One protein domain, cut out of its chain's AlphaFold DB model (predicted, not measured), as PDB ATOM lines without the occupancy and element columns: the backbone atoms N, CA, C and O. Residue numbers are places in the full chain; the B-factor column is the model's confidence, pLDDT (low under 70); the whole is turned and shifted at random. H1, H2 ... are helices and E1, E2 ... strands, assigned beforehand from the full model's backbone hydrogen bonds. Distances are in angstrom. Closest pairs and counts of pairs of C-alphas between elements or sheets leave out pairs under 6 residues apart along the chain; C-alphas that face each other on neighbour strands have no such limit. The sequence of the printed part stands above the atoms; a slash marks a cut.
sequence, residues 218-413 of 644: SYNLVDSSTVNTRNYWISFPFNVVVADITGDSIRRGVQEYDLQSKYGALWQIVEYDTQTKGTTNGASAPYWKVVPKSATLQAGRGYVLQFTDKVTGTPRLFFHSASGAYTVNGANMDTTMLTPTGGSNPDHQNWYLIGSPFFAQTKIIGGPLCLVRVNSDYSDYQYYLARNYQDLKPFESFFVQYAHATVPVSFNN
ATOM      1  N   SER A 218     138.717 173.724 244.974       68.62
ATOM      2  CA  SER A 218     139.255 174.200 246.254       68.62
ATOM      3  C   SER A 218     140.668 174.737 246.060       68.62
ATOM      4  O   SER A 218     141.484 174.091 245.399       68.62
ATOM      5  N   TYR A 219     140.974 175.885 246.660       69.06
ATOM      6  CA  TYR A 219     142.292 176.515 246.559       69.06
ATOM      7  C   TYR A 219     142.936 176.607 247.929       69.06
ATOM      8  O   TYR A 219     142.398 177.268 248.802       69.06
ATOM      9  N   ASN A 220     144.090 175.972 248.125       72.25
ATOM     10  CA  ASN A 220     144.822 176.095 249.380       72.25
ATOM     11  C   ASN A 220     145.642 177.393 249.397       72.25
ATOM     12  O   ASN A 220     146.682 177.484 248.741       72.25
ATOM     13  N   LEU A 221     145.152 178.395 250.126       75.12
ATOM     14  CA  LEU A 221     145.763 179.709 250.278       75.12
ATOM     15  C   LEU A 221     146.474 179.773 251.634       75.12
ATOM     16  O   LEU A 221     145.856 179.961 252.682       75.12
ATOM     17  N   VAL A 222     147.796 179.635 251.612       71.19
ATOM     18  CA  VAL A 222     148.646 179.763 252.805       71.19
ATOM     19  C   VAL A 222     149.278 181.146 252.821       71.19
ATOM     20  O   VAL A 222     149.721 181.615 251.772       71.19
ATOM     21  N   ASP A 223     149.310 181.802 253.984       69.75
ATOM     22  CA  ASP A 223     149.968 183.103 254.114       69.75
ATOM     23  C   ASP A 223     151.434 182.992 253.688       69.75
ATOM     24  O   ASP A 223     152.160 182.108 254.140       69.75
ATOM     25  N   SER A 224     151.849 183.879 252.790       65.25
ATOM     26  CA  SER A 224     153.216 183.940 252.296       65.25
ATOM     27  C   SER A 224     153.695 185.375 252.407       65.25
ATOM     28  O   SER A 224     153.118 186.282 251.811       65.25
ATOM     29  N   SER A 225     154.770 185.573 253.168       58.56
ATOM     30  CA  SER A 225     155.432 186.870 253.313       58.56
ATOM     31  C   SER A 225     156.284 187.246 252.098       58.56
ATOM     32  O   SER A 225     156.733 188.386 252.010       58.56
ATOM     33  N   THR A 226     156.522 186.309 251.176       63.12
ATOM     34  CA  THR A 226     157.438 186.481 250.039       63.12
ATOM     35  C   THR A 226     156.725 186.699 248.708       63.12
ATOM     36  O   THR A 226     157.364 187.118 247.747       63.12
ATOM     37  N   VAL A 227     155.413 186.446 248.631       64.94
ATOM     38  CA  VAL A 227     154.660 186.478 247.372       64.94
ATOM     39  C   VAL A 227     153.510 187.483 247.449       64.94
ATOM     40  O   VAL A 227     152.540 187.292 248.180       64.94
ATOM     41  N   ASN A 228     153.593 188.537 246.630       71.94
ATOM     42  CA  ASN A 228     152.585 189.605 246.584       71.94
ATOM     43  C   ASN A 228     151.262 189.171 245.926       71.94
ATOM     44  O   ASN A 228     150.211 189.747 246.198       71.94
ATOM     45  N   THR A 229     151.306 188.175 245.037       81.75
ATOM     46  CA  THR A 229     150.132 187.607 244.359       81.75
ATOM     47  C   THR A 229     150.334 186.120 244.102       81.75
ATOM     48  O   THR A 229     151.382 185.708 243.613       81.75
ATOM     49  N   ARG A 230     149.335 185.297 244.422       83.12
ATOM     50  CA  ARG A 230     149.345 183.861 244.114       83.12
ATOM     51  C   ARG A 230     148.542 183.611 242.856       83.12
ATOM     52  O   ARG A 230     147.374 183.993 242.794       83.12
ATOM     53  N   ASN A 231     149.177 182.958 241.892       87.12
ATOM     54  CA  ASN A 231     148.629 182.735 240.565       87.12
ATOM     55  C   ASN A 231     148.284 181.262 240.376       87.12
ATOM     56  O   ASN A 231     149.104 180.379 240.622       87.12
ATOM     57  N   TYR A 232     147.068 181.010 239.911       86.44
ATOM     58  CA  TYR A 232     146.597 179.691 239.522       86.44
ATOM     59  C   TYR A 232     146.262 179.710 238.038       86.44
ATOM     60  O   TYR A 232     145.333 180.391 237.606       86.44
ATOM     61  N   TRP A 233     147.024 178.943 237.271       87.19
ATOM     62  CA  TRP A 233     146.852 178.754 235.835       87.19
ATOM     63  C   TRP A 233     145.600 177.920 235.584       87.19
ATOM     64  O   TRP A 233     145.527 176.762 236.004       87.19
ATOM     65  N   ILE A 234     144.583 178.541 234.987       86.12
ATOM     66  CA  ILE A 234     143.269 177.932 234.796       86.12
ATOM     67  C   ILE A 234     142.773 178.053 233.358       86.12
ATOM     68  O   ILE A 234     143.052 179.022 232.660       86.12
ATOM     69  N   SER A 235     141.984 177.080 232.933       87.75
ATOM     70  CA  SER A 235     141.225 177.100 231.683       87.75
ATOM     71  C   SER A 235     139.875 176.428 231.893       87.75
ATOM     72  O   SER A 235     139.644 175.798 232.931       87.75
ATOM     73  N   PHE A 236     138.972 176.580 230.926       82.56
ATOM     74  CA  PHE A 236     137.637 176.008 231.021       82.56
ATOM     75  C   PHE A 236     137.273 175.224 229.758       82.56
ATOM     76  O   PHE A 236     137.568 175.674 228.651       82.56
ATOM     77  N   PRO A 237     136.563 174.095 229.909       77.12
ATOM     78  CA  PRO A 237     136.002 173.346 228.795       77.12
ATOM     79  C   PRO A 237     134.706 173.966 228.271       77.12
ATOM     80  O   PRO A 237     134.130 173.419 227.344       77.12
ATOM     81  N   PHE A 238     134.222 175.057 228.876       78.44
ATOM     82  CA  PHE A 238     133.043 175.824 228.478       78.44
ATOM     83  C   PHE A 238     133.212 177.306 228.811       78.44
ATOM     84  O   PHE A 238     134.065 177.689 229.610       78.44
ATOM     85  N   ASN A 239     132.349 178.143 228.241       87.19
ATOM     86  CA  ASN A 239     132.333 179.572 228.535       87.19
ATOM     87  C   ASN A 239     131.837 179.852 229.964       87.19
ATOM     88  O   ASN A 239     130.830 179.281 230.372       87.19
ATOM     89  N   VAL A 240     132.482 180.767 230.692       87.44
ATOM     90  CA  VAL A 240     132.143 181.148 232.079       87.44
ATOM     91  C   VAL A 240     131.951 182.656 232.179       87.44
ATOM     92  O   VAL A 240     132.840 183.417 231.806       87.44
ATOM     93  N   VAL A 241     130.827 183.116 232.725       92.44
ATOM     94  CA  VAL A 241     130.626 184.544 233.022       92.44
ATOM     95  C   VAL A 241     131.269 184.873 234.369       92.44
ATOM     96  O   VAL A 241     130.980 184.224 235.372       92.44
ATOM     97  N   VAL A 242     132.134 185.892 234.423       94.38
ATOM     98  CA  VAL A 242     132.891 186.226 235.648       94.38
ATOM     99  C   VAL A 242     131.975 186.640 236.806       94.38
ATOM    100  O   VAL A 242     132.212 186.260 237.955       94.38
ATOM    101  N   ALA A 243     130.916 187.398 236.514       90.12
ATOM    102  CA  ALA A 243     129.923 187.822 237.499       90.12
ATOM    103  C   ALA A 243     129.190 186.649 238.163       90.12
ATOM    104  O   ALA A 243     128.764 186.789 239.310       90.12
ATOM    105  N   ASP A 244     129.085 185.522 237.461       87.12
ATOM    106  CA  ASP A 244     128.333 184.360 237.918       87.12
ATOM    107  C   ASP A 244     129.182 183.438 238.792       87.12
ATOM    108  O   ASP A 244     128.623 182.589 239.473       87.12
ATOM    109  N   ILE A 245     130.512 183.602 238.825       84.62
ATOM    110  CA  ILE A 245     131.398 182.790 239.670       84.62
ATOM    111  C   ILE A 245     130.979 182.945 241.134       84.62
ATOM    112  O   ILE A 245     131.003 184.043 241.690       84.62
ATOM    113  N   THR A 246     130.635 181.844 241.790       80.12
ATOM    114  CA  THR A 246     130.293 181.849 243.217       80.12
ATOM    115  C   THR A 246     131.356 181.112 244.021       80.12
ATOM    116  O   THR A 246     132.296 180.545 243.467       80.12
ATOM    117  N   GLY A 247     131.267 181.143 245.345       73.06
ATOM    118  CA  GLY A 247     132.216 180.431 246.191       73.06
ATOM    119  C   GLY A 247     132.017 180.707 247.666       73.06
ATOM    120  O   GLY A 247     131.171 181.513 248.056       73.06
ATOM    121  N   ASP A 248     132.816 180.024 248.474       75.94
ATOM    122  CA  ASP A 248     132.960 180.338 249.887       75.94
ATOM    123  C   ASP A 248     133.541 181.756 250.059       75.94
ATOM    124  O   ASP A 248     134.246 182.284 249.190       75.94
ATOM    125  N   SER A 249     133.279 182.366 251.215       81.06
ATOM    126  CA  SER A 249     133.913 183.624 251.604       81.06
ATOM    127  C   SER A 249     135.439 183.495 251.643       81.06
ATOM    128  O   SER A 249     135.989 182.461 252.028       81.06
ATOM    129  N   ILE A 250     136.134 184.577 251.299       82.44
ATOM    130  CA  ILE A 250     137.598 184.654 251.355       82.44
ATOM    131  C   ILE A 250     138.046 185.405 252.605       82.44
ATOM    132  O   ILE A 250     137.404 186.368 253.033       82.44
ATOM    133  N   ARG A 251     139.168 184.987 253.192       83.31
ATOM    134  CA  ARG A 251     139.701 185.585 254.421       83.31
ATOM    135  C   ARG A 251     140.986 186.338 254.155       83.31
ATOM    136  O   ARG A 251     141.823 185.860 253.401       83.31
ATOM    137  N   ARG A 252     141.165 187.484 254.810       85.75
ATOM    138  CA  ARG A 252     142.444 188.203 254.883       85.75
ATOM    139  C   ARG A 252     142.703 188.580 256.335       85.75
ATOM    140  O   ARG A 252     142.020 189.438 256.896       85.75
ATOM    141  N   GLY A 253     143.670 187.914 256.961       82.88
ATOM    142  CA  GLY A 253     143.826 187.956 258.416       82.88
ATOM    143  C   GLY A 253     142.576 187.414 259.123       82.88
ATOM    144  O   GLY A 253     142.083 186.347 258.776       82.88
ATOM    145  N   VAL A 254     142.045 188.166 260.092       79.06
ATOM    146  CA  VAL A 254     140.837 187.790 260.860       79.06
ATOM    147  C   VAL A 254     139.516 188.179 260.182       79.06
ATOM    148  O   VAL A 254     138.450 187.852 260.695       79.06
ATOM    149  N   GLN A 255     139.565 188.922 259.071       84.56
ATOM    150  CA  GLN A 255     138.369 189.410 258.380       84.56
ATOM    151  C   GLN A 255     137.952 188.455 257.261       84.56
ATOM    152  O   GLN A 255     138.792 187.970 256.502       84.56
ATOM    153  N   GLU A 256     136.646 188.230 257.150       87.81
ATOM    154  CA  GLU A 256     136.012 187.387 256.140       87.81
ATOM    155  C   GLU A 256     135.149 188.257 255.221       87.81
ATOM    156  O   GLU A 256     134.439 189.154 255.684       87.81
ATOM    157  N   TYR A 257     135.237 188.017 253.916       85.38
ATOM    158  CA  TYR A 257     134.539 188.794 252.901       85.38
ATOM    159  C   TYR A 257     133.790 187.881 251.942       85.38
ATOM    160  O   TYR A 257     134.309 186.843 251.533       85.38
ATOM    161  N   ASP A 258     132.608 188.328 251.520       87.44
ATOM    162  CA  ASP A 258     131.922 187.743 250.373       87.44
ATOM    163  C   ASP A 258     132.834 187.785 249.137       87.44
ATOM    164  O   ASP A 258     133.431 188.829 248.841       87.44
ATOM    165  N   LEU A 259     132.927 186.659 248.423       85.00
ATOM    166  CA  LEU A 259     133.820 186.485 247.279       85.00
ATOM    167  C   LEU A 259     133.597 187.600 246.248       85.00
ATOM    168  O   LEU A 259     134.500 188.388 245.961       85.00
ATOM    169  N   GLN A 260     132.381 187.727 245.722       88.56
ATOM    170  CA  GLN A 260     132.085 188.626 244.604       88.56
ATOM    171  C   GLN A 260     132.212 190.112 244.957       88.56
ATOM    172  O   GLN A 260     132.482 190.925 244.068       88.56
ATOM    173  N   SER A 261     132.081 190.476 246.236       91.00
ATOM    174  CA  SER A 261     132.307 191.844 246.721       91.00
ATOM    175  C   SER A 261     133.764 192.320 246.612       91.00
ATOM    176  O   SER A 261     134.029 193.521 246.698       91.00
ATOM    177  N   LYS A 262     134.718 191.393 246.438       94.12
ATOM    178  CA  LYS A 262     136.165 191.668 246.414       94.12
ATOM    179  C   LYS A 262     136.853 191.312 245.095       94.12
ATOM    180  O   LYS A 262     138.088 191.278 245.056       94.12
ATOM    181  N   TYR A 263     136.084 191.087 244.031       94.94
ATOM    182  CA  TYR A 263     136.637 190.923 242.687       94.94
ATOM    183  C   TYR A 263     137.383 192.192 242.238       94.94
ATOM    184  O   TYR A 263     136.876 193.300 242.412       94.94
ATOM    185  N   GLY A 264     138.585 192.036 241.681       92.94
ATOM    186  CA  GLY A 264     139.486 193.136 241.313       92.94
ATOM    187  C   GLY A 264     140.244 193.759 242.491       92.94
ATOM    188  O   GLY A 264     141.007 194.700 242.291       92.94
ATOM    189  N   ALA A 265     140.037 193.261 243.717       92.00
ATOM    190  CA  ALA A 265     140.697 193.770 244.918       92.00
ATOM    191  C   ALA A 265     141.482 192.687 245.664       92.00
ATOM    192  O   ALA A 265     142.680 192.843 245.848       92.00
ATOM    193  N   LEU A 266     140.826 191.607 246.111       91.88
ATOM    194  CA  LEU A 266     141.491 190.491 246.812       91.88
ATOM    195  C   LEU A 266     141.677 189.262 245.925       91.88
ATOM    196  O   LEU A 266     142.556 188.438 246.176       91.88
ATOM    197  N   TRP A 267     140.845 189.140 244.897       93.12
ATOM    198  CA  TRP A 267     140.981 188.128 243.866       93.12
ATOM    199  C   TRP A 267     140.537 188.692 242.522       93.12
ATOM    200  O   TRP A 267     139.721 189.613 242.469       93.12
ATOM    201  N   GLN A 268     141.076 188.154 241.439       96.06
ATOM    202  CA  GLN A 268     140.721 188.549 240.082       96.06
ATOM    203  C   GLN A 268     141.082 187.454 239.087       96.06
ATOM    204  O   GLN A 268     141.884 186.571 239.390       96.06
ATOM    205  N   ILE A 269     140.516 187.530 237.887       96.69
ATOM    206  CA  ILE A 269     140.964 186.730 236.752       96.69
ATOM    207  C   ILE A 269     141.671 187.667 235.786       96.69
ATOM    208  O   ILE A 269     141.155 188.739 235.466       96.69
ATOM    209  N   VAL A 270     142.854 187.269 235.335       95.38
ATOM    210  CA  VAL A 270     143.602 187.985 234.304       95.38
ATOM    211  C   VAL A 270     143.753 187.119 233.064       95.38
ATOM    212  O   VAL A 270     143.875 185.893 233.144       95.38
ATOM    213  N   GLU A 271     143.735 187.768 231.909       95.38
ATOM    214  CA  GLU A 271     144.031 187.159 230.619       95.38
ATOM    215  C   GLU A 271     145.341 187.705 230.050       95.38
ATOM    216  O   GLU A 271     145.775 188.813 230.382       95.38
ATOM    217  N   TYR A 272     145.958 186.903 229.186       94.00
ATOM    218  CA  TYR A 272     147.165 187.276 228.469       94.00
ATOM    219  C   TYR A 272     146.810 187.945 227.137       94.00
ATOM    220  O   TYR A 272     146.153 187.342 226.287       94.00
ATOM    221  N   ASP A 273     147.242 189.188 226.948       92.50
ATOM    222  CA  ASP A 273     147.020 189.951 225.723       92.50
ATOM    223  C   ASP A 273     148.094 189.651 224.674       92.50
ATOM    224  O   ASP A 273     149.025 190.428 224.430       92.50
ATOM    225  N   THR A 274     147.928 188.494 224.037       91.56
ATOM    226  CA  THR A 274     148.780 188.021 222.946       91.56
ATOM    227  C   THR A 274     148.878 189.029 221.801       91.56
ATOM    228  O   THR A 274     149.969 189.264 221.282       91.56
ATOM    229  N   GLN A 275     147.760 189.654 221.411       90.31
ATOM    230  CA  GLN A 275     147.734 190.519 220.233       90.31
ATOM    231  C   GLN A 275     148.550 191.788 220.459       90.31
ATOM    232  O   GLN A 275     149.361 192.139 219.605       90.31
ATOM    233  N   THR A 276     148.365 192.467 221.595       91.75
ATOM    234  CA  THR A 276     149.131 193.683 221.909       91.75
ATOM    235  C   THR A 276     150.610 193.367 222.100       91.75
ATOM    236  O   THR A 276     151.455 194.122 221.618       91.75
ATOM    237  N   LYS A 277     150.950 192.246 222.753       91.25
ATOM    238  CA  LYS A 277     152.356 191.851 222.923       91.25
ATOM    239  C   LYS A 277     153.051 191.659 221.575       91.25
ATOM    240  O   LYS A 277     154.127 192.221 221.369       91.25
ATOM    241  N   GLY A 278     152.417 190.914 220.668       91.19
ATOM    242  CA  GLY A 278     152.954 190.673 219.333       91.19
ATOM    243  C   GLY A 278     153.093 191.962 218.521       91.19
ATOM    244  O   GLY A 278     154.183 192.266 218.042       91.19
ATOM    245  N   THR A 279     152.027 192.768 218.420       91.00
ATOM    246  CA  THR A 279     152.010 193.948 217.529       91.00
ATOM    247  C   THR A 279     152.934 195.063 217.982       91.00
ATOM    248  O   THR A 279     153.464 195.796 217.150       91.00
ATOM    249  N   THR A 280     153.144 195.191 219.290       90.31
ATOM    250  CA  THR A 280     154.012 196.227 219.860       90.31
ATOM    251  C   THR A 280     155.456 195.766 220.027       90.31
ATOM    252  O   THR A 280     156.259 196.525 220.563       90.31
ATOM    253  N   ASN A 281     155.799 194.545 219.584       89.00
ATOM    254  CA  ASN A 281     157.111 193.929 219.789       89.00
ATOM    255  C   ASN A 281     157.591 194.090 221.246       89.00
ATOM    256  O   ASN A 281     158.728 194.485 221.490       89.00
ATOM    257  N   GLY A 282     156.712 193.852 222.220       84.81
ATOM    258  CA  GLY A 282     157.094 193.935 223.629       84.81
ATOM    259  C   GLY A 282     157.269 195.356 224.198       84.81
ATOM    260  O   GLY A 282     157.626 195.472 225.373       84.81
ATOM    261  N   ALA A 283     156.935 196.426 223.466       79.81
ATOM    262  CA  ALA A 283     157.089 197.809 223.937       79.81
ATOM    263  C   ALA A 283     155.955 198.344 224.845       79.81
ATOM    264  O   ALA A 283     156.158 199.335 225.542       79.81
ATOM    265  N   SER A 284     154.759 197.739 224.844       69.12
ATOM    266  CA  SER A 284     153.563 198.249 225.550       69.12
ATOM    267  C   SER A 284     153.086 197.345 226.696       69.12
ATOM    268  O   SER A 284     151.963 196.842 226.678       69.12
ATOM    269  N   ALA A 285     153.937 197.132 227.703       73.56
ATOM    270  CA  ALA A 285     153.568 196.408 228.922       73.56
ATOM    271  C   ALA A 285     152.617 197.247 229.814       73.56
ATOM    272  O   ALA A 285     152.729 198.477 229.824       73.56
ATOM    273  N   PRO A 286     151.719 196.626 230.611       81.88
ATOM    274  CA  PRO A 286     151.593 195.187 230.873       81.88
ATOM    275  C   PRO A 286     150.718 194.423 229.860       81.88
ATOM    276  O   PRO A 286     149.667 194.899 229.440       81.88
ATOM    277  N   TYR A 287     151.107 193.178 229.553       88.56
ATOM    278  CA  TYR A 287     150.346 192.242 228.698       88.56
ATOM    279  C   TYR A 287     149.359 191.368 229.472       88.56
ATOM    280  O   TYR A 287     148.765 190.449 228.919       88.56
ATOM    281  N   TRP A 288     149.190 191.640 230.762       91.50
ATOM    282  CA  TRP A 288     148.210 190.986 231.614       91.50
ATOM    283  C   TRP A 288     147.058 191.946 231.849       91.50
ATOM    284  O   TRP A 288     147.256 193.042 232.377       91.50
ATOM    285  N   LYS A 289     145.854 191.538 231.455       93.75
ATOM    286  CA  LYS A 289     144.649 192.357 231.578       93.75
ATOM    287  C   LYS A 289     143.694 191.732 232.570       93.75
ATOM    288  O   LYS A 289     143.349 190.561 232.445       93.75
ATOM    289  N   VAL A 290     143.248 192.524 233.543       95.44
ATOM    290  CA  VAL A 290     142.158 192.115 234.432       95.44
ATOM    291  C   VAL A 290     140.898 191.960 233.600       95.44
ATOM    292  O   VAL A 290     140.462 192.898 232.932       95.44
ATOM    293  N   VAL A 291     140.316 190.768 233.649       97.06
ATOM    294  CA  VAL A 291     139.078 190.476 232.944       97.06
ATOM    295  C   VAL A 291     137.935 191.218 233.647       97.06
ATOM    296  O   VAL A 291     137.767 191.067 234.862       97.06
ATOM    297  N   PRO A 292     137.127 192.028 232.940       96.44
ATOM    298  CA  PRO A 292     135.994 192.714 233.550       96.44
ATOM    299  C   PRO A 292     134.977 191.735 234.143       96.44
ATOM    300  O   PRO A 292     134.726 190.671 233.584       96.44
ATOM    301  N   LYS A 293     134.308 192.127 235.233       94.00
ATOM    302  CA  LYS A 293     133.280 191.292 235.879       94.00
ATOM    303  C   LYS A 293     132.120 190.922 234.941       94.00
ATOM    304  O   LYS A 293     131.537 189.856 235.081       94.00
ATOM    305  N   SER A 294     131.794 191.780 233.976       93.69
ATOM    306  CA  SER A 294     130.756 191.528 232.966       93.69
ATOM    307  C   SER A 294     131.209 190.629 231.810       93.69
ATOM    308  O   SER A 294     130.391 190.280 230.963       93.69
ATOM    309  N   ALA A 295     132.496 190.287 231.724       96.31
ATOM    310  CA  ALA A 295     133.029 189.533 230.601       96.31
ATOM    311  C   ALA A 295     132.766 188.026 230.737       96.31
ATOM    312  O   ALA A 295     132.545 187.485 231.824       96.31
ATOM    313  N   THR A 296     132.819 187.351 229.589       95.19
ATOM    314  CA  THR A 296     132.719 185.894 229.480       95.19
ATOM    315  C   THR A 296     134.085 185.317 229.125       95.19
ATOM    316  O   THR A 296     134.626 185.599 228.052       95.19
ATOM    317  N   LEU A 297     134.624 184.497 230.020       93.75
ATOM    318  CA  LEU A 297     135.784 183.643 229.787       93.75
ATOM    319  C   LEU A 297     135.397 182.596 228.744       93.75
ATOM    320  O   LEU A 297     134.337 181.986 228.866       93.75
ATOM    321  N   GLN A 298     136.214 182.408 227.714       90.56
ATOM    322  CA  GLN A 298     135.904 181.480 226.628       90.56
ATOM    323  C   GLN A 298     136.521 180.106 226.888       90.56
ATOM    324  O   GLN A 298     137.615 180.007 227.449       90.56
ATOM    325  N   ALA A 299     135.837 179.062 226.428       85.62
ATOM    326  CA  ALA A 299     136.349 177.700 226.422       85.62
ATOM    327  C   ALA A 299     137.677 177.593 225.648       85.62
ATOM    328  O   ALA A 299     137.903 178.340 224.693       85.62
ATOM    329  N   GLY A 300     138.571 176.694 226.072       82.12
ATOM    330  CA  GLY A 300     139.868 176.439 225.420       82.12
ATOM    331  C   GLY A 300     140.902 177.573 225.539       82.12
ATOM    332  O   GLY A 300     142.084 177.381 225.240       82.12
ATOM    333  N   ARG A 301     140.507 178.757 226.031       90.44
ATOM    334  CA  ARG A 301     141.428 179.849 226.370       90.44
ATOM    335  C   ARG A 301     141.986 179.661 227.775       90.44
ATOM    336  O   ARG A 301     141.302 179.189 228.685       90.44
ATOM    337  N   GLY A 302     143.243 180.053 227.950       93.31
ATOM    338  CA  GLY A 302     143.894 180.045 229.247       93.31
ATOM    339  C   GLY A 302     143.797 181.402 229.947       93.31
ATOM    340  O   GLY A 302     143.859 182.461 229.326       93.31
ATOM    341  N   TYR A 303     143.660 181.342 231.264       94.81
ATOM    342  CA  TYR A 303     143.546 182.470 232.179       94.81
ATOM    343  C   TYR A 303     144.416 182.227 233.412       94.81
ATOM    344  O   TYR A 303     144.900 181.115 233.652       94.81
ATOM    345  N   VAL A 304     144.579 183.264 234.227       93.69
ATOM    346  CA  VAL A 304     145.196 183.155 235.548       93.69
ATOM    347  C   VAL A 304     144.226 183.689 236.594       93.69
ATOM    348  O   VAL A 304     143.799 184.841 236.536       93.69
ATOM    349  N   LEU A 305     143.885 182.850 237.566       92.12
ATOM    350  CA  LEU A 305     143.188 183.260 238.779       92.12
ATOM    351  C   LEU A 305     144.222 183.764 239.783       92.12
ATOM    352  O   LEU A 305     145.111 183.019 240.194       92.12
ATOM    353  N   GLN A 306     144.092 185.020 240.182       92.38
ATOM    354  CA  GLN A 306     145.018 185.682 241.088       92.38
ATOM    355  C   GLN A 306     144.350 185.956 242.426       92.38
ATOM    356  O   GLN A 306     143.238 186.479 242.465       92.38
ATOM    357  N   PHE A 307     145.059 185.670 243.514       88.88
ATOM    358  CA  PHE A 307     144.732 186.145 244.857       88.88
ATOM    359  C   PHE A 307     145.843 187.065 245.348       88.88
ATOM    360  O   PHE A 307     147.023 186.758 245.163       88.88
ATOM    361  N   THR A 308     145.495 188.165 246.011       87.44
ATOM    362  CA  THR A 308     146.502 189.051 246.613       87.44
ATOM    363  C   THR A 308     147.229 188.374 247.771       87.44
ATOM    364  O   THR A 308     146.817 187.319 248.274       87.44
ATOM    365  N   ASP A 309     148.304 189.006 248.229       75.19
ATOM    366  CA  ASP A 309     148.991 188.658 249.465       75.19
ATOM    367  C   ASP A 309     148.013 188.557 250.649       75.19
ATOM    368  O   ASP A 309     146.975 189.232 250.714       75.19
ATOM    369  N   LYS A 310     148.342 187.678 251.601       79.75
ATOM    370  CA  LYS A 310     147.646 187.524 252.894       79.75
ATOM    371  C   LYS A 310     146.201 187.029 252.845       79.75
ATOM    372  O   LYS A 310     145.572 186.913 253.896       79.75
ATOM    373  N   VAL A 311     145.650 186.727 251.667       83.69
ATOM    374  CA  VAL A 311     144.413 185.931 251.592       83.69
ATOM    375  C   VAL A 311     144.726 184.516 252.091       83.69
ATOM    376  O   VAL A 311     145.755 183.960 251.716       83.69
ATOM    377  N   THR A 312     143.914 183.927 252.956       81.19
ATOM    378  CA  THR A 312     144.212 182.612 253.544       81.19
ATOM    379  C   THR A 312     142.992 181.701 253.586       81.19
ATOM    380  O   THR A 312     141.855 182.146 253.423       81.19
ATOM    381  N   GLY A 313     143.238 180.410 253.809       71.88
ATOM    382  CA  GLY A 313     142.217 179.377 253.946       71.88
ATOM    383  C   GLY A 313     142.065 178.522 252.693       71.88
ATOM    384  O   GLY A 313     142.896 178.558 251.790       71.88
ATOM    385  N   THR A 314     140.994 177.735 252.649       71.69
ATOM    386  CA  THR A 314     140.715 176.804 251.549       71.69
ATOM    387  C   THR A 314     139.377 177.111 250.872       71.69
ATOM    388  O   THR A 314     138.469 176.279 250.952       71.69
ATOM    389  N   PRO A 315     139.184 178.304 250.268       68.44
ATOM    390  CA  PRO A 315     137.906 178.642 249.655       68.44
ATOM    391  C   PRO A 315     137.599 177.710 248.479       68.44
ATOM    392  O   PRO A 315     138.464 177.430 247.639       68.44
ATOM    393  N   ARG A 316     136.347 177.253 248.410       71.12
ATOM    394  CA  ARG A 316     135.790 176.596 247.226       71.12
ATOM    395  C   ARG A 316     135.225 177.653 246.294       71.12
ATOM    396  O   ARG A 316     134.426 178.478 246.727       71.12
ATOM    397  N   LEU A 317     135.623 177.622 245.029       74.56
ATOM    398  CA  LEU A 317     135.030 178.435 243.970       74.56
ATOM    399  C   LEU A 317     134.224 177.534 243.032       74.56
ATOM    400  O   LEU A 317     134.608 176.393 242.762       74.56
ATOM    401  N   PHE A 318     133.125 178.082 242.531       73.06
ATOM    402  CA  PHE A 318     132.192 177.451 241.614       73.06
ATOM    403  C   PHE A 318     132.160 178.243 240.306       73.06
ATOM    404  O   PHE A 318     131.816 179.426 240.284       73.06
ATOM    405  N   PHE A 319     132.520 177.583 239.210       79.06
ATOM    406  CA  PHE A 319     132.533 178.163 237.870       79.06
ATOM    407  C   PHE A 319     131.376 177.581 237.071       79.06
ATOM    408  O   PHE A 319     131.356 176.381 236.793       79.06
ATOM    409  N   HIS A 320     130.411 178.425 236.731       76.81
ATOM    410  CA  HIS A 320     129.183 178.013 236.061       76.81
ATOM    411  C   HIS A 320     129.293 178.239 234.553       76.81
ATOM    412  O   HIS A 320     129.839 179.254 234.114       76.81
ATOM    413  N   SER A 321     128.758 177.317 233.754       76.25
ATOM    414  CA  SER A 321     128.667 177.512 232.310       76.25
ATOM    415  C   SER A 321     127.742 178.684 231.988       76.25
ATOM    416  O   SER A 321     126.692 178.855 232.608       76.25
ATOM    417  N   ALA A 322     128.127 179.492 231.000       78.81
ATOM    418  CA  ALA A 322     127.376 180.665 230.559       78.81
ATOM    419  C   ALA A 322     126.034 180.290 229.905       78.81
ATOM    420  O   ALA A 322     125.084 181.069 229.936       78.81
ATOM    421  N   SER A 323     125.946 179.094 229.316       67.81
ATOM    422  CA  SER A 323     124.711 178.525 228.778       67.81
ATOM    423  C   SER A 323     124.250 177.327 229.608       67.81
ATOM    424  O   SER A 323     125.054 176.509 230.058       67.81
ATOM    425  N   GLY A 324     122.931 177.185 229.747       51.78
ATOM    426  CA  GLY A 324     122.272 175.988 230.286       51.78
ATOM    427  C   GLY A 324     122.052 174.893 229.238       51.78
ATOM    428  O   GLY A 324     121.174 174.058 229.395       51.78
ATOM    429  N   ALA A 325     122.778 174.953 228.126       53.94
ATOM    430  CA  ALA A 325     122.842 173.908 227.121       53.94
ATOM    431  C   ALA A 325     124.310 173.801 226.726       53.94
ATOM    432  O   ALA A 325     124.853 174.715 226.097       53.94
ATOM    433  N   TYR A 326     124.959 172.733 227.174       51.47
ATOM    434  CA  TYR A 326     126.354 172.479 226.869       51.47
ATOM    435  C   TYR A 326     126.521 171.039 226.426       51.47
ATOM    436  O   TYR A 326     126.280 170.118 227.201       51.47
ATOM    437  N   THR A 327     126.951 170.865 225.184       48.16
ATOM    438  CA  THR A 327     127.407 169.575 224.690       48.16
ATOM    439  C   THR A 327     128.760 169.317 225.335       48.16
ATOM    440  O   THR A 327     129.756 169.929 224.953       48.16
ATOM    441  N   VAL A 328     128.823 168.422 226.323       51.62
ATOM    442  CA  VAL A 328     130.113 167.811 226.669       51.62
ATOM    443  C   VAL A 328     130.557 167.078 225.409       51.62
ATOM    444  O   VAL A 328     129.904 166.124 224.983       51.62
ATOM    445  N   ASN A 329     131.577 167.610 224.735       45.75
ATOM    446  CA  ASN A 329     132.080 167.023 223.505       45.75
ATOM    447  C   ASN A 329     132.608 165.624 223.842       45.75
ATOM    448  O   ASN A 329     133.673 165.472 224.429       45.75
ATOM    449  N   GLY A 330     131.836 164.602 223.470       41.97
ATOM    450  CA  GLY A 330     132.293 163.215 223.420       41.97
ATOM    451  C   GLY A 330     133.205 162.950 222.218       41.97
ATOM    452  O   GLY A 330     133.687 161.835 222.053       41.97
ATOM    453  N   ALA A 331     133.434 163.958 221.365       47.88
ATOM    454  CA  ALA A 331     134.473 163.897 220.356       47.88
ATOM    455  C   ALA A 331     135.809 163.734 221.076       47.88
ATOM    456  O   ALA A 331     136.208 164.601 221.845       47.88
ATOM    457  N   ASN A 332     136.507 162.627 220.821       55.56
ATOM    458  CA  ASN A 332     137.823 162.413 221.409       55.56
ATOM    459  C   ASN A 332     138.819 163.501 220.991       55.56
ATOM    460  O   ASN A 332     139.822 163.630 221.668       55.56
ATOM    461  N   MET A 333     138.526 164.328 219.975       58.59
ATOM    462  CA  MET A 333     139.372 165.444 219.561       58.59
ATOM    463  C   MET A 333     138.666 166.804 219.548       58.59
ATOM    464  O   MET A 333     137.512 166.899 219.137       58.59
ATOM    465  N   ASP A 334     139.397 167.854 219.936       70.69
ATOM    466  CA  ASP A 334     139.017 169.262 219.750       70.69
ATOM    467  C   ASP A 334     140.170 170.039 219.106       70.69
ATOM    468  O   ASP A 334     141.340 169.735 219.350       70.69
ATOM    469  N   THR A 335     139.851 171.032 218.280       66.56
ATOM    470  CA  THR A 335     140.821 171.769 217.468       66.56
ATOM    471  C   THR A 335     140.606 173.273 217.568       66.56
ATOM    472  O   THR A 335     139.523 173.769 217.269       66.56
ATOM    473  N   THR A 336     141.654 174.019 217.915       80.00
ATOM    474  CA  THR A 336     141.637 175.486 217.976       80.00
ATOM    475  C   THR A 336     142.637 176.078 216.987       80.00
ATOM    476  O   THR A 336     143.820 175.736 217.003       80.00
ATOM    477  N   MET A 337     142.179 177.012 216.152       81.12
ATOM    478  CA  MET A 337     143.060 177.808 215.296       81.12
ATOM    479  C   MET A 337     143.616 179.007 216.066       81.12
ATOM    480  O   MET A 337     142.854 179.808 216.608       81.12
ATOM    481  N   LEU A 338     144.942 179.158 216.070       84.69
ATOM    482  CA  LEU A 338     145.632 180.318 216.638       84.69
ATOM    483  C   LEU A 338     146.125 181.216 215.501       84.69
ATOM    484  O   LEU A 338     147.005 180.845 214.725       84.69
ATOM    485  N   THR A 339     145.512 182.391 215.375       83.94
ATOM    486  CA  THR A 339     145.769 183.329 214.276       83.94
ATOM    487  C   THR A 339     147.033 184.139 214.533       83.94
ATOM    488  O   THR A 339     147.058 184.793 215.571       83.94
ATOM    489  N   PRO A 340     148.012 184.204 213.612       85.50
ATOM    490  CA  PRO A 340     149.252 184.952 213.817       85.50
ATOM    491  C   PRO A 340     149.050 186.381 214.334       85.50
ATOM    492  O   PRO A 340     148.232 187.141 213.815       85.50
ATOM    493  N   THR A 341     149.830 186.754 215.345       88.12
ATOM    494  CA  THR A 341     149.919 188.139 215.822       88.12
ATOM    495  C   THR A 341     150.596 189.029 214.779       88.12
ATOM    496  O   THR A 341     151.522 188.599 214.090       88.12
ATOM    497  N   GLY A 342     150.178 190.295 214.679       75.75
ATOM    498  CA  GLY A 342     150.940 191.284 213.903       75.75
ATOM    499  C   GLY A 342     152.279 191.587 214.587       75.75
ATOM    500  O   GLY A 342     152.380 191.387 215.790       75.75
ATOM    501  N   GLY A 343     153.299 192.034 213.850       81.75
ATOM    502  CA  GLY A 343     154.642 192.328 214.384       81.75
ATOM    503  C   GLY A 343     155.764 191.719 213.537       81.75
ATOM    504  O   GLY A 343     155.499 191.109 212.500       81.75
ATOM    505  N   SER A 344     157.013 191.880 213.976       85.19
ATOM    506  CA  SER A 344     158.184 191.316 213.280       85.19
ATOM    507  C   SER A 344     159.244 190.723 214.208       85.19
ATOM    508  O   SER A 344     160.281 190.289 213.712       85.19
ATOM    509  N   ASN A 345     159.041 190.766 215.530       90.31
ATOM    510  CA  ASN A 345     159.970 190.191 216.497       90.31
ATOM    511  C   ASN A 345     159.431 188.858 217.066       90.31
ATOM    512  O   ASN A 345     158.549 188.890 217.936       90.31
ATOM    513  N   PRO A 346     159.994 187.709 216.650       90.19
ATOM    514  CA  PRO A 346     159.726 186.392 217.214       90.19
ATOM    515  C   PRO A 346     159.747 186.306 218.736       90.19
ATOM    516  O   PRO A 346     158.938 185.567 219.280       90.19
ATOM    517  N   ASP A 347     160.562 187.090 219.445       91.62
ATOM    518  CA  ASP A 347     160.575 187.081 220.917       91.62
ATOM    519  C   ASP A 347     159.189 187.382 221.515       91.62
ATOM    520  O   ASP A 347     158.818 186.882 222.579       91.62
ATOM    521  N   HIS A 348     158.381 188.187 220.824       91.50
ATOM    522  CA  HIS A 348     157.111 188.691 221.345       91.50
ATOM    523  C   HIS A 348     155.885 188.173 220.603       91.50
ATOM    524  O   HIS A 348     154.781 188.214 221.150       91.50
ATOM    525  N   GLN A 349     156.064 187.666 219.387       91.38
ATOM    526  CA  GLN A 349     154.964 187.195 218.563       91.38
ATOM    527  C   GLN A 349     154.479 185.802 218.958       91.38
ATOM    528  O   GLN A 349     155.241 184.933 219.381       91.38
ATOM    529  N   ASN A 350     153.182 185.593 218.729       92.06
ATOM    530  CA  ASN A 350     152.524 184.287 218.720       92.06
ATOM    531  C   ASN A 350     152.600 183.507 220.042       92.06
ATOM    532  O   ASN A 350     152.452 182.288 220.041       92.06
ATOM    533  N   TRP A 351     152.804 184.199 221.162       93.62
ATOM    534  CA  TRP A 351     152.689 183.629 222.501       93.62
ATOM    535  C   TRP A 351     151.225 183.595 222.938       93.62
ATOM    536  O   TRP A 351     150.648 184.638 223.245       93.62
ATOM    537  N   TYR A 352     150.623 182.410 223.001       93.44
ATOM    538  CA  TYR A 352     149.242 182.222 223.454       93.44
ATOM    539  C   TYR A 352     149.209 181.519 224.798       93.44
ATOM    540  O   TYR A 352     149.903 180.526 224.998       93.44
ATOM    541  N   LEU A 353     148.342 182.003 225.687       94.25
ATOM    542  CA  LEU A 353     147.925 181.258 226.867       94.25
ATOM    543  C   LEU A 353     146.648 180.486 226.519       94.25
ATOM    544  O   LEU A 353     145.578 181.077 226.339       94.25
ATOM    545  N   ILE A 354     146.765 179.168 226.407       92.12
ATOM    546  CA  ILE A 354     145.655 178.273 226.063       92.12
ATOM    547  C   ILE A 354     145.444 177.257 227.179       92.12
ATOM    548  O   ILE A 354     146.217 177.199 228.135       92.12
ATOM    549  N   GLY A 355     144.389 176.460 227.085       85.88
ATOM    550  CA  GLY A 355     144.218 175.329 227.981       85.88
ATOM    551  C   GLY A 355     143.360 174.238 227.380       85.88
ATOM    552  O   GLY A 355     142.854 174.367 226.267       85.88
ATOM    553  N   SER A 356     143.231 173.146 228.125       74.62
ATOM    554  CA  SER A 356     142.460 171.997 227.668       74.62
ATOM    555  C   SER A 356     140.974 172.355 227.537       74.62
ATOM    556  O   SER A 356     140.384 172.860 228.498       74.62
ATOM    557  N   PRO A 357     140.338 172.072 226.388       72.75
ATOM    558  CA  PRO A 357     138.904 172.267 226.211       72.75
ATOM    559  C   PRO A 357     138.070 171.102 226.777       72.75
ATOM    560  O   PRO A 357     136.853 171.075 226.611       72.75
ATOM    561  N   PHE A 358     138.697 170.138 227.457       67.69
ATOM    562  CA  PHE A 358     138.039 168.943 227.971       67.69
ATOM    563  C   PHE A 358     137.908 168.941 229.495       67.69
ATOM    564  O   PHE A 358     138.652 169.584 230.233       67.69
ATOM    565  N   PHE A 359     136.946 168.154 229.974       63.72
ATOM    566  CA  PHE A 359     136.728 167.894 231.400       63.72
ATOM    567  C   PHE A 359     137.661 166.824 231.980       63.72
ATOM    568  O   PHE A 359     137.676 166.602 233.190       63.72
ATOM    569  N   ALA A 360     138.408 166.144 231.114       62.28
ATOM    570  CA  ALA A 360     139.292 165.039 231.439       62.28
ATOM    571  C   ALA A 360     140.734 165.373 231.041       62.28
ATOM    572  O   ALA A 360     141.011 166.435 230.480       62.28
ATOM    573  N   GLN A 361     141.661 164.488 231.405       68.81
ATOM    574  CA  GLN A 361     143.051 164.641 231.002       68.81
ATOM    575  C   GLN A 361     143.169 164.570 229.482       68.81
ATOM    576  O   GLN A 361     142.477 163.795 228.823       68.81
ATOM    577  N   THR A 362     144.067 165.376 228.928       70.94
ATOM    578  CA  THR A 362     144.237 165.475 227.476       70.94
ATOM    579  C   THR A 362     145.687 165.408 227.057       70.94
ATOM    580  O   THR A 362     146.576 165.774 227.819       70.94
ATOM    581  N   LYS A 363     145.918 165.040 225.800       78.12
ATOM    582  CA  LYS A 363     147.202 165.241 225.121       78.12
ATOM    583  C   LYS A 363     147.044 166.223 223.980       78.12
ATOM    584  O   LYS A 363     146.017 166.227 223.307       78.12
ATOM    585  N   ILE A 364     148.083 167.007 223.725       80.75
ATOM    586  CA  ILE A 364     148.208 167.710 222.449       80.75
ATOM    587  C   ILE A 364     148.716 166.700 221.421       80.75
ATOM    588  O   ILE A 364     149.765 166.078 221.592       80.75
ATOM    589  N   ILE A 365     147.945 166.548 220.357       78.38
ATOM    590  CA  ILE A 365     148.199 165.644 219.229       78.38
ATOM    591  C   ILE A 365     148.377 166.420 217.911       78.38
ATOM    592  O   ILE A 365     148.853 165.869 216.920       78.38
ATOM    593  N   GLY A 366     148.021 167.708 217.913       81.00
ATOM    594  CA  GLY A 366     148.066 168.664 216.802       81.00
ATOM    595  C   GLY A 366     148.746 169.970 217.215       81.00
ATOM    596  O   GLY A 366     148.346 170.512 218.243       81.00
ATOM    597  N   GLY A 367     149.681 170.521 216.438       84.06
ATOM    598  CA  GLY A 367     150.130 171.912 216.574       84.06
ATOM    599  C   GLY A 367     151.562 172.101 217.114       84.06
ATOM    600  O   GLY A 367     152.511 171.756 216.418       84.06
ATOM    601  N   PRO A 368     151.761 172.739 218.283       87.56
ATOM    602  CA  PRO A 368     153.089 173.125 218.762       87.56
ATOM    603  C   PRO A 368     153.952 171.932 219.181       87.56
ATOM    604  O   PRO A 368     153.469 170.993 219.822       87.56
ATOM    605  N   LEU A 369     155.259 172.031 218.909       87.88
ATOM    606  CA  LEU A 369     156.275 171.064 219.349       87.88
ATOM    607  C   LEU A 369     156.679 171.227 220.818       87.88
ATOM    608  O   LEU A 369     157.326 170.337 221.370       87.88
ATOM    609  N   CYS A 370     156.320 172.342 221.455       91.12
ATOM    610  CA  CYS A 370     156.622 172.588 222.856       91.12
ATOM    611  C   CYS A 370     155.561 173.457 223.535       91.12
ATOM    612  O   CYS A 370     154.954 174.332 222.912       91.12
ATOM    613  N   LEU A 371     155.369 173.222 224.832       92.12
ATOM    614  CA  LEU A 371     154.563 174.058 225.717       92.12
ATOM    615  C   LEU A 371     155.386 174.538 226.910       92.12
ATOM    616  O   LEU A 371     156.372 173.905 227.292       92.12
ATOM    617  N   VAL A 372     154.928 175.619 227.541       94.00
ATOM    618  CA  VAL A 372     155.541 176.196 228.740       94.00
ATOM    619  C   VAL A 372     154.542 176.213 229.890       94.00
ATOM    620  O   VAL A 372     153.462 176.798 229.789       94.00
ATOM    621  N   ARG A 373     154.919 175.603 231.013       91.00
ATOM    622  CA  ARG A 373     154.223 175.757 232.296       91.00
ATOM    623  C   ARG A 373     155.005 176.716 233.172       91.00
ATOM    624  O   ARG A 373     156.231 176.692 233.183       91.00
ATOM    625  N   VAL A 374     154.289 177.541 233.918       90.25
ATOM    626  CA  VAL A 374     154.889 178.572 234.761       90.25
ATOM    627  C   VAL A 374     154.452 178.336 236.197       90.25
ATOM    628  O   VAL A 374     153.289 178.022 236.455       90.25
ATOM    629  N   ASN A 375     155.370 178.474 237.147       84.62
ATOM    630  CA  ASN A 375     155.029 178.340 238.560       84.62
ATOM    631  C   ASN A 375     154.166 179.513 239.058       84.62
ATOM    632  O   ASN A 375     154.074 180.573 238.440       84.62
ATOM    633  N   SER A 376     153.485 179.315 240.188       78.56
ATOM    634  CA  SER A 376     152.484 180.255 240.723       78.56
ATOM    635  C   SER A 376     153.030 181.636 241.102       78.56
ATOM    636  O   SER A 376     152.259 182.580 241.267       78.56
ATOM    637  N   ASP A 377     154.337 181.758 241.294       78.50
ATOM    638  CA  ASP A 377     155.041 182.996 241.630       78.50
ATOM    639  C   ASP A 377     155.840 183.563 240.444       78.50
ATOM    640  O   ASP A 377     156.586 184.523 240.616       78.50
ATOM    641  N   TYR A 378     155.671 182.985 239.247       83.00
ATOM    642  CA  TYR A 378     156.436 183.311 238.047       83.00
ATOM    643  C   TYR A 378     157.950 183.145 238.206       83.00
ATOM    644  O   TYR A 378     158.666 183.781 237.451       83.00
ATOM    645  N   SER A 379     158.453 182.356 239.162       84.25
ATOM    646  CA  SER A 379     159.903 182.192 239.381       84.25
ATOM    647  C   SER A 379     160.559 181.140 238.488       84.25
ATOM    648  O   SER A 379     161.785 181.077 238.407       84.25
ATOM    649  N   ASP A 380     159.752 180.286 237.856       89.38
ATOM    650  CA  ASP A 380     160.235 179.145 237.091       89.38
ATOM    651  C   ASP A 380     159.332 178.868 235.889       89.38
ATOM    652  O   ASP A 380     158.106 178.772 236.021       89.38
ATOM    653  N   TYR A 381     159.966 178.726 234.728       93.75
ATOM    654  CA  TYR A 381     159.338 178.412 233.448       93.75
ATOM    655  C   TYR A 381     159.848 177.058 232.969       93.75
ATOM    656  O   TYR A 381     161.051 176.852 232.784       93.75
ATOM    657  N   GLN A 382     158.938 176.109 232.802       92.31
ATOM    658  CA  GLN A 382     159.247 174.727 232.471       92.31
ATOM    659  C   GLN A 382     158.744 174.403 231.076       92.31
ATOM    660  O   GLN A 382     157.555 174.535 230.787       92.31
ATOM    661  N   TYR A 383     159.665 173.957 230.235       93.06
ATOM    662  CA  TYR A 383     159.425 173.656 228.836       93.06
ATOM    663  C   TYR A 383     159.267 172.150 228.655       93.06
ATOM    664  O   TYR A 383     160.063 171.372 229.178       93.06
ATOM    665  N   TYR A 384     158.232 171.745 227.927       89.50
ATOM    666  CA  TYR A 384     157.903 170.342 227.692       89.50
ATOM    667  C   TYR A 384     157.752 170.113 226.195       89.50
ATOM    668  O   TYR A 384     156.915 170.749 225.563       89.50
ATOM    669  N   LEU A 385     158.567 169.230 225.620       87.62
ATOM    670  CA  LEU A 385     158.464 168.843 224.212       87.62
ATOM    671  C   LEU A 385     157.253 167.950 223.951       87.62
ATOM    672  O   LEU A 385     156.829 167.200 224.828       87.62
ATOM    673  N   ALA A 386     156.770 167.949 222.709       80.44
ATOM    674  CA  ALA A 386     155.569 167.225 222.317       80.44
ATOM    675  C   ALA A 386     155.637 165.710 222.517       80.44
ATOM    676  O   ALA A 386     154.636 165.082 222.863       80.44
ATOM    677  N   ARG A 387     156.825 165.122 222.367       76.31
ATOM    678  CA  ARG A 387     157.065 163.704 222.672       76.31
ATOM    679  C   ARG A 387     157.065 163.376 224.163       76.31
ATOM    680  O   ARG A 387     156.792 162.239 224.528       76.31
ATOM    681  N   ASN A 388     157.309 164.381 224.999       73.81
ATOM    682  CA  ASN A 388     157.338 164.286 226.454       73.81
ATOM    683  C   ASN A 388     156.114 164.943 227.097       73.81
ATOM    684  O   ASN A 388     156.134 165.192 228.306       73.81
ATOM    685  N   TYR A 389     155.070 165.269 226.321       67.19
ATOM    686  CA  TYR A 389     153.847 165.831 226.879       67.19
ATOM    687  C   TYR A 389     153.285 164.859 227.913       67.19
ATOM    688  O   TYR A 389     152.699 163.825 227.591       67.19
ATOM    689  N   GLN A 390     153.480 165.224 229.177       65.19
ATOM    690  CA  GLN A 390     152.729 164.665 230.282       65.19
ATOM    691  C   GLN A 390     151.254 164.953 230.036       65.19
ATOM    692  O   GLN A 390     150.911 166.006 229.486       65.19
ATOM    693  N   ASP A 391     150.398 164.045 230.488       72.81
ATOM    694  CA  ASP A 391     148.954 164.221 230.432       72.81
ATOM    695  C   ASP A 391     148.591 165.596 231.008       72.81
ATOM    696  O   ASP A 391     148.945 165.942 232.144       72.81
ATOM    697  N   LEU A 392     147.945 166.422 230.185       73.69
ATOM    698  CA  LEU A 392     147.508 167.745 230.598       73.69
ATOM    699  C   LEU A 392     146.366 167.572 231.583       73.69
ATOM    700  O   LEU A 392     145.394 166.864 231.299       73.69
ATOM    701  N   LYS A 393     146.475 168.219 232.739       70.19
ATOM    702  CA  LYS A 393     145.421 168.146 233.749       70.19
ATOM    703  C   LYS A 393     144.187 168.910 233.263       70.19
ATOM    704  O   LYS A 393     144.320 169.942 232.601       70.19
ATOM    705  N   PRO A 394     142.979 168.467 233.642       67.62
ATOM    706  CA  PRO A 394     141.777 169.254 233.416       67.62
ATOM    707  C   PRO A 394     141.919 170.659 234.009       67.62
ATOM    708  O   PRO A 394     142.471 170.835 235.102       67.62
ATOM    709  N   PHE A 395     141.360 171.650 233.315       72.19
ATOM    710  CA  PHE A 395     141.286 173.041 233.772       72.19
ATOM    711  C   PHE A 395     142.637 173.726 234.009       72.19
ATOM    712  O   PHE A 395     142.682 174.713 234.746       72.19
ATOM    713  N   GLU A 396     143.737 173.214 233.453       77.38
ATOM    714  CA  GLU A 396     145.035 173.889 233.492       77.38
ATOM    715  C   GLU A 396     145.256 174.726 232.228       77.38
ATOM    716  O   GLU A 396     144.750 174.399 231.148       77.38
ATOM    717  N   SER A 397     145.990 175.828 232.366       89.38
ATOM    718  CA  SER A 397     146.470 176.622 231.236       89.38
ATOM    719  C   SER A 397     147.990 176.583 231.149       89.38
ATOM    720  O   SER A 397     148.684 176.347 232.138       89.38
ATOM    721  N   PHE A 398     148.502 176.784 229.942       91.94
ATOM    722  CA  PHE A 398     149.924 176.758 229.621       91.94
ATOM    723  C   PHE A 398     150.186 177.629 228.391       91.94
ATOM    724  O   PHE A 398     149.282 177.896 227.589       91.94
ATOM    725  N   PHE A 399     151.423 178.094 228.252       94.19
ATOM    726  CA  PHE A 399     151.827 178.855 227.081       94.19
ATOM    727  C   PHE A 399     152.235 177.941 225.940       94.19
ATOM    728  O   PHE A 399     152.835 176.887 226.143       94.19
ATOM    729  N   VAL A 400     151.968 178.410 224.733       92.88
ATOM    730  CA  VAL A 400     152.554 177.893 223.501       92.88
ATOM    731  C   VAL A 400     153.026 179.077 222.673       92.88
ATOM    732  O   VAL A 400     152.375 180.127 222.666       92.88
ATOM    733  N   GLN A 401     154.137 178.910 221.963       93.06
ATOM    734  CA  GLN A 401     154.491 179.819 220.887       93.06
ATOM    735  C   GLN A 401     154.099 179.172 219.566       93.06
ATOM    736  O   GLN A 401     154.786 178.292 219.056       93.06
ATOM    737  N   TYR A 402     152.939 179.549 219.042       87.75
ATOM    738  CA  TYR A 402     152.386 178.877 217.879       87.75
ATOM    739  C   TYR A 402     151.448 179.784 217.109       87.75
ATOM    740  O   TYR A 402     150.508 180.344 217.667       87.75
ATOM    741  N   ALA A 403     151.678 179.888 215.807       73.12
ATOM    742  CA  ALA A 403     150.706 180.438 214.888       73.12
ATOM    743  C   ALA A 403     150.897 179.786 213.527       73.12
ATOM    744  O   ALA A 403     151.956 179.908 212.914       73.12
ATOM    745  N   HIS A 404     149.862 179.096 213.061       70.19
ATOM    746  CA  HIS A 404     149.867 178.441 211.765       70.19
ATOM    747  C   HIS A 404     148.528 178.704 211.086       70.19
ATOM    748  O   HIS A 404     147.470 178.449 211.657       70.19
ATOM    749  N   ALA A 405     148.560 179.229 209.859       66.25
ATOM    750  CA  ALA A 405     147.344 179.649 209.159       66.25
ATOM    751  C   ALA A 405     146.405 178.478 208.817       66.25
ATOM    752  O   ALA A 405     145.213 178.688 208.613       66.25
ATOM    753  N   THR A 406     146.937 177.254 208.757       70.62
ATOM    754  CA  THR A 406     146.211 176.060 208.289       70.62
ATOM    755  C   THR A 406     146.290 174.847 209.217       70.62
ATOM    756  O   THR A 406     145.612 173.859 208.950       70.62
ATOM    757  N   VAL A 407     147.096 174.887 210.286       77.69
ATOM    758  CA  VAL A 407     147.287 173.736 211.185       77.69
ATOM    759  C   VAL A 407     146.772 174.129 212.568       77.69
ATOM    760  O   VAL A 407     147.331 175.038 213.182       77.69
ATOM    761  N   PRO A 408     145.688 173.506 213.056       84.19
ATOM    762  CA  PRO A 408     145.144 173.816 214.368       84.19
ATOM    763  C   PRO A 408     145.967 173.176 215.484       84.19
ATOM    764  O   PRO A 408     146.567 172.110 215.323       84.19
ATOM    765  N   VAL A 409     145.880 173.768 216.673       85.69
ATOM    766  CA  VAL A 409     146.208 173.048 217.903       85.69
ATOM    767  C   VAL A 409     145.112 172.022 218.133       85.69
ATOM    768  O   VAL A 409     143.945 172.395 218.218       85.69
ATOM    769  N   SER A 410     145.475 170.746 218.213       83.81
ATOM    770  CA  SER A 410     144.515 169.654 218.385       83.81
ATOM    771  C   SER A 410     144.781 168.905 219.679       83.81
ATOM    772  O   SER A 410     145.919 168.538 219.983       83.81
ATOM    773  N   PHE A 411     143.712 168.657 220.415       79.00
ATOM    774  CA  PHE A 411     143.699 167.941 221.677       79.00
ATOM    775  C   PHE A 411     143.035 166.592 221.484       79.00
ATOM    776  O   PHE A 411     142.078 166.506 220.726       79.00
ATOM    777  N   ASN A 412     143.514 165.573 222.193       73.69
ATOM    778  CA  ASN A 412     142.838 164.292 222.324       73.69
ATOM    779  C   ASN A 412     142.511 164.037 223.796       73.69
ATOM    780  O   ASN A 412     143.382 164.217 224.653       73.69
ATOM    781  N   ASN A 413     141.291 163.598 224.086       65.69
ATOM    782  CA  ASN A 413     140.927 163.097 225.405       65.69
ATOM    783  C   ASN A 413     141.643 161.764 225.664       65.69
ATOM    784  O   ASN A 413     141.699 160.897 224.790       65.69
TER     785      ASN A 413
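Overview. This is residues 218 to 413 of the 644 residues of an uncharacterized protein of Bacteroidales bacterium (UniProt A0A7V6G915). The model has little regular structure: a strongly twisted sheet, E1-E6-E4-E5, with hairpin E2-E3 beyond one end and short sheets E9-E13, E11-E12 and E8-E14-E10 toward the other. The 196 printed residues include fourteen named strands, in antiparallel sheets except E7, and one named helix, H1, between E4 and E5. Only 74 are in named elements, mostly strand. The whole is compact, radius of gyration of the C-alphas 17.2 A, spanning 53 by 42 by 32 A.

Along the chain. Find C-alpha 229 at (150.132, 187.607, 244.359); E1, residues 229-235, runs 18.7 A from there. E6, 302-308, runs 19.7 A. Then find E4 267-272, E5 288-290, H1 274-279, E2 250-252, E3 255-257, E7 316-320, E9 351-355, E13 397-401, E11 370-374, E12 381-385, E8 333-336, E10 362-366 and E14 409-413, ending at C-alpha (140.927, 163.097, 225.405).

Arrangement. Between E1 and E6, N 230 and O 307, 2.8 A apart, are within hydrogen-bond range, as is each O i to N i+4 pair of H1. The closest C-alphas of E6 and E9, Gly 302 and Ile 354, are 4.0 A apart.

Size, cuts and confidence. The farthest C-alphas, Val 254 and Thr 406, are 54.1 A apart. The printed part has no cut; the link E7 to E8 is long, and pLDDT is under 70 at residues 323 to 333, among others.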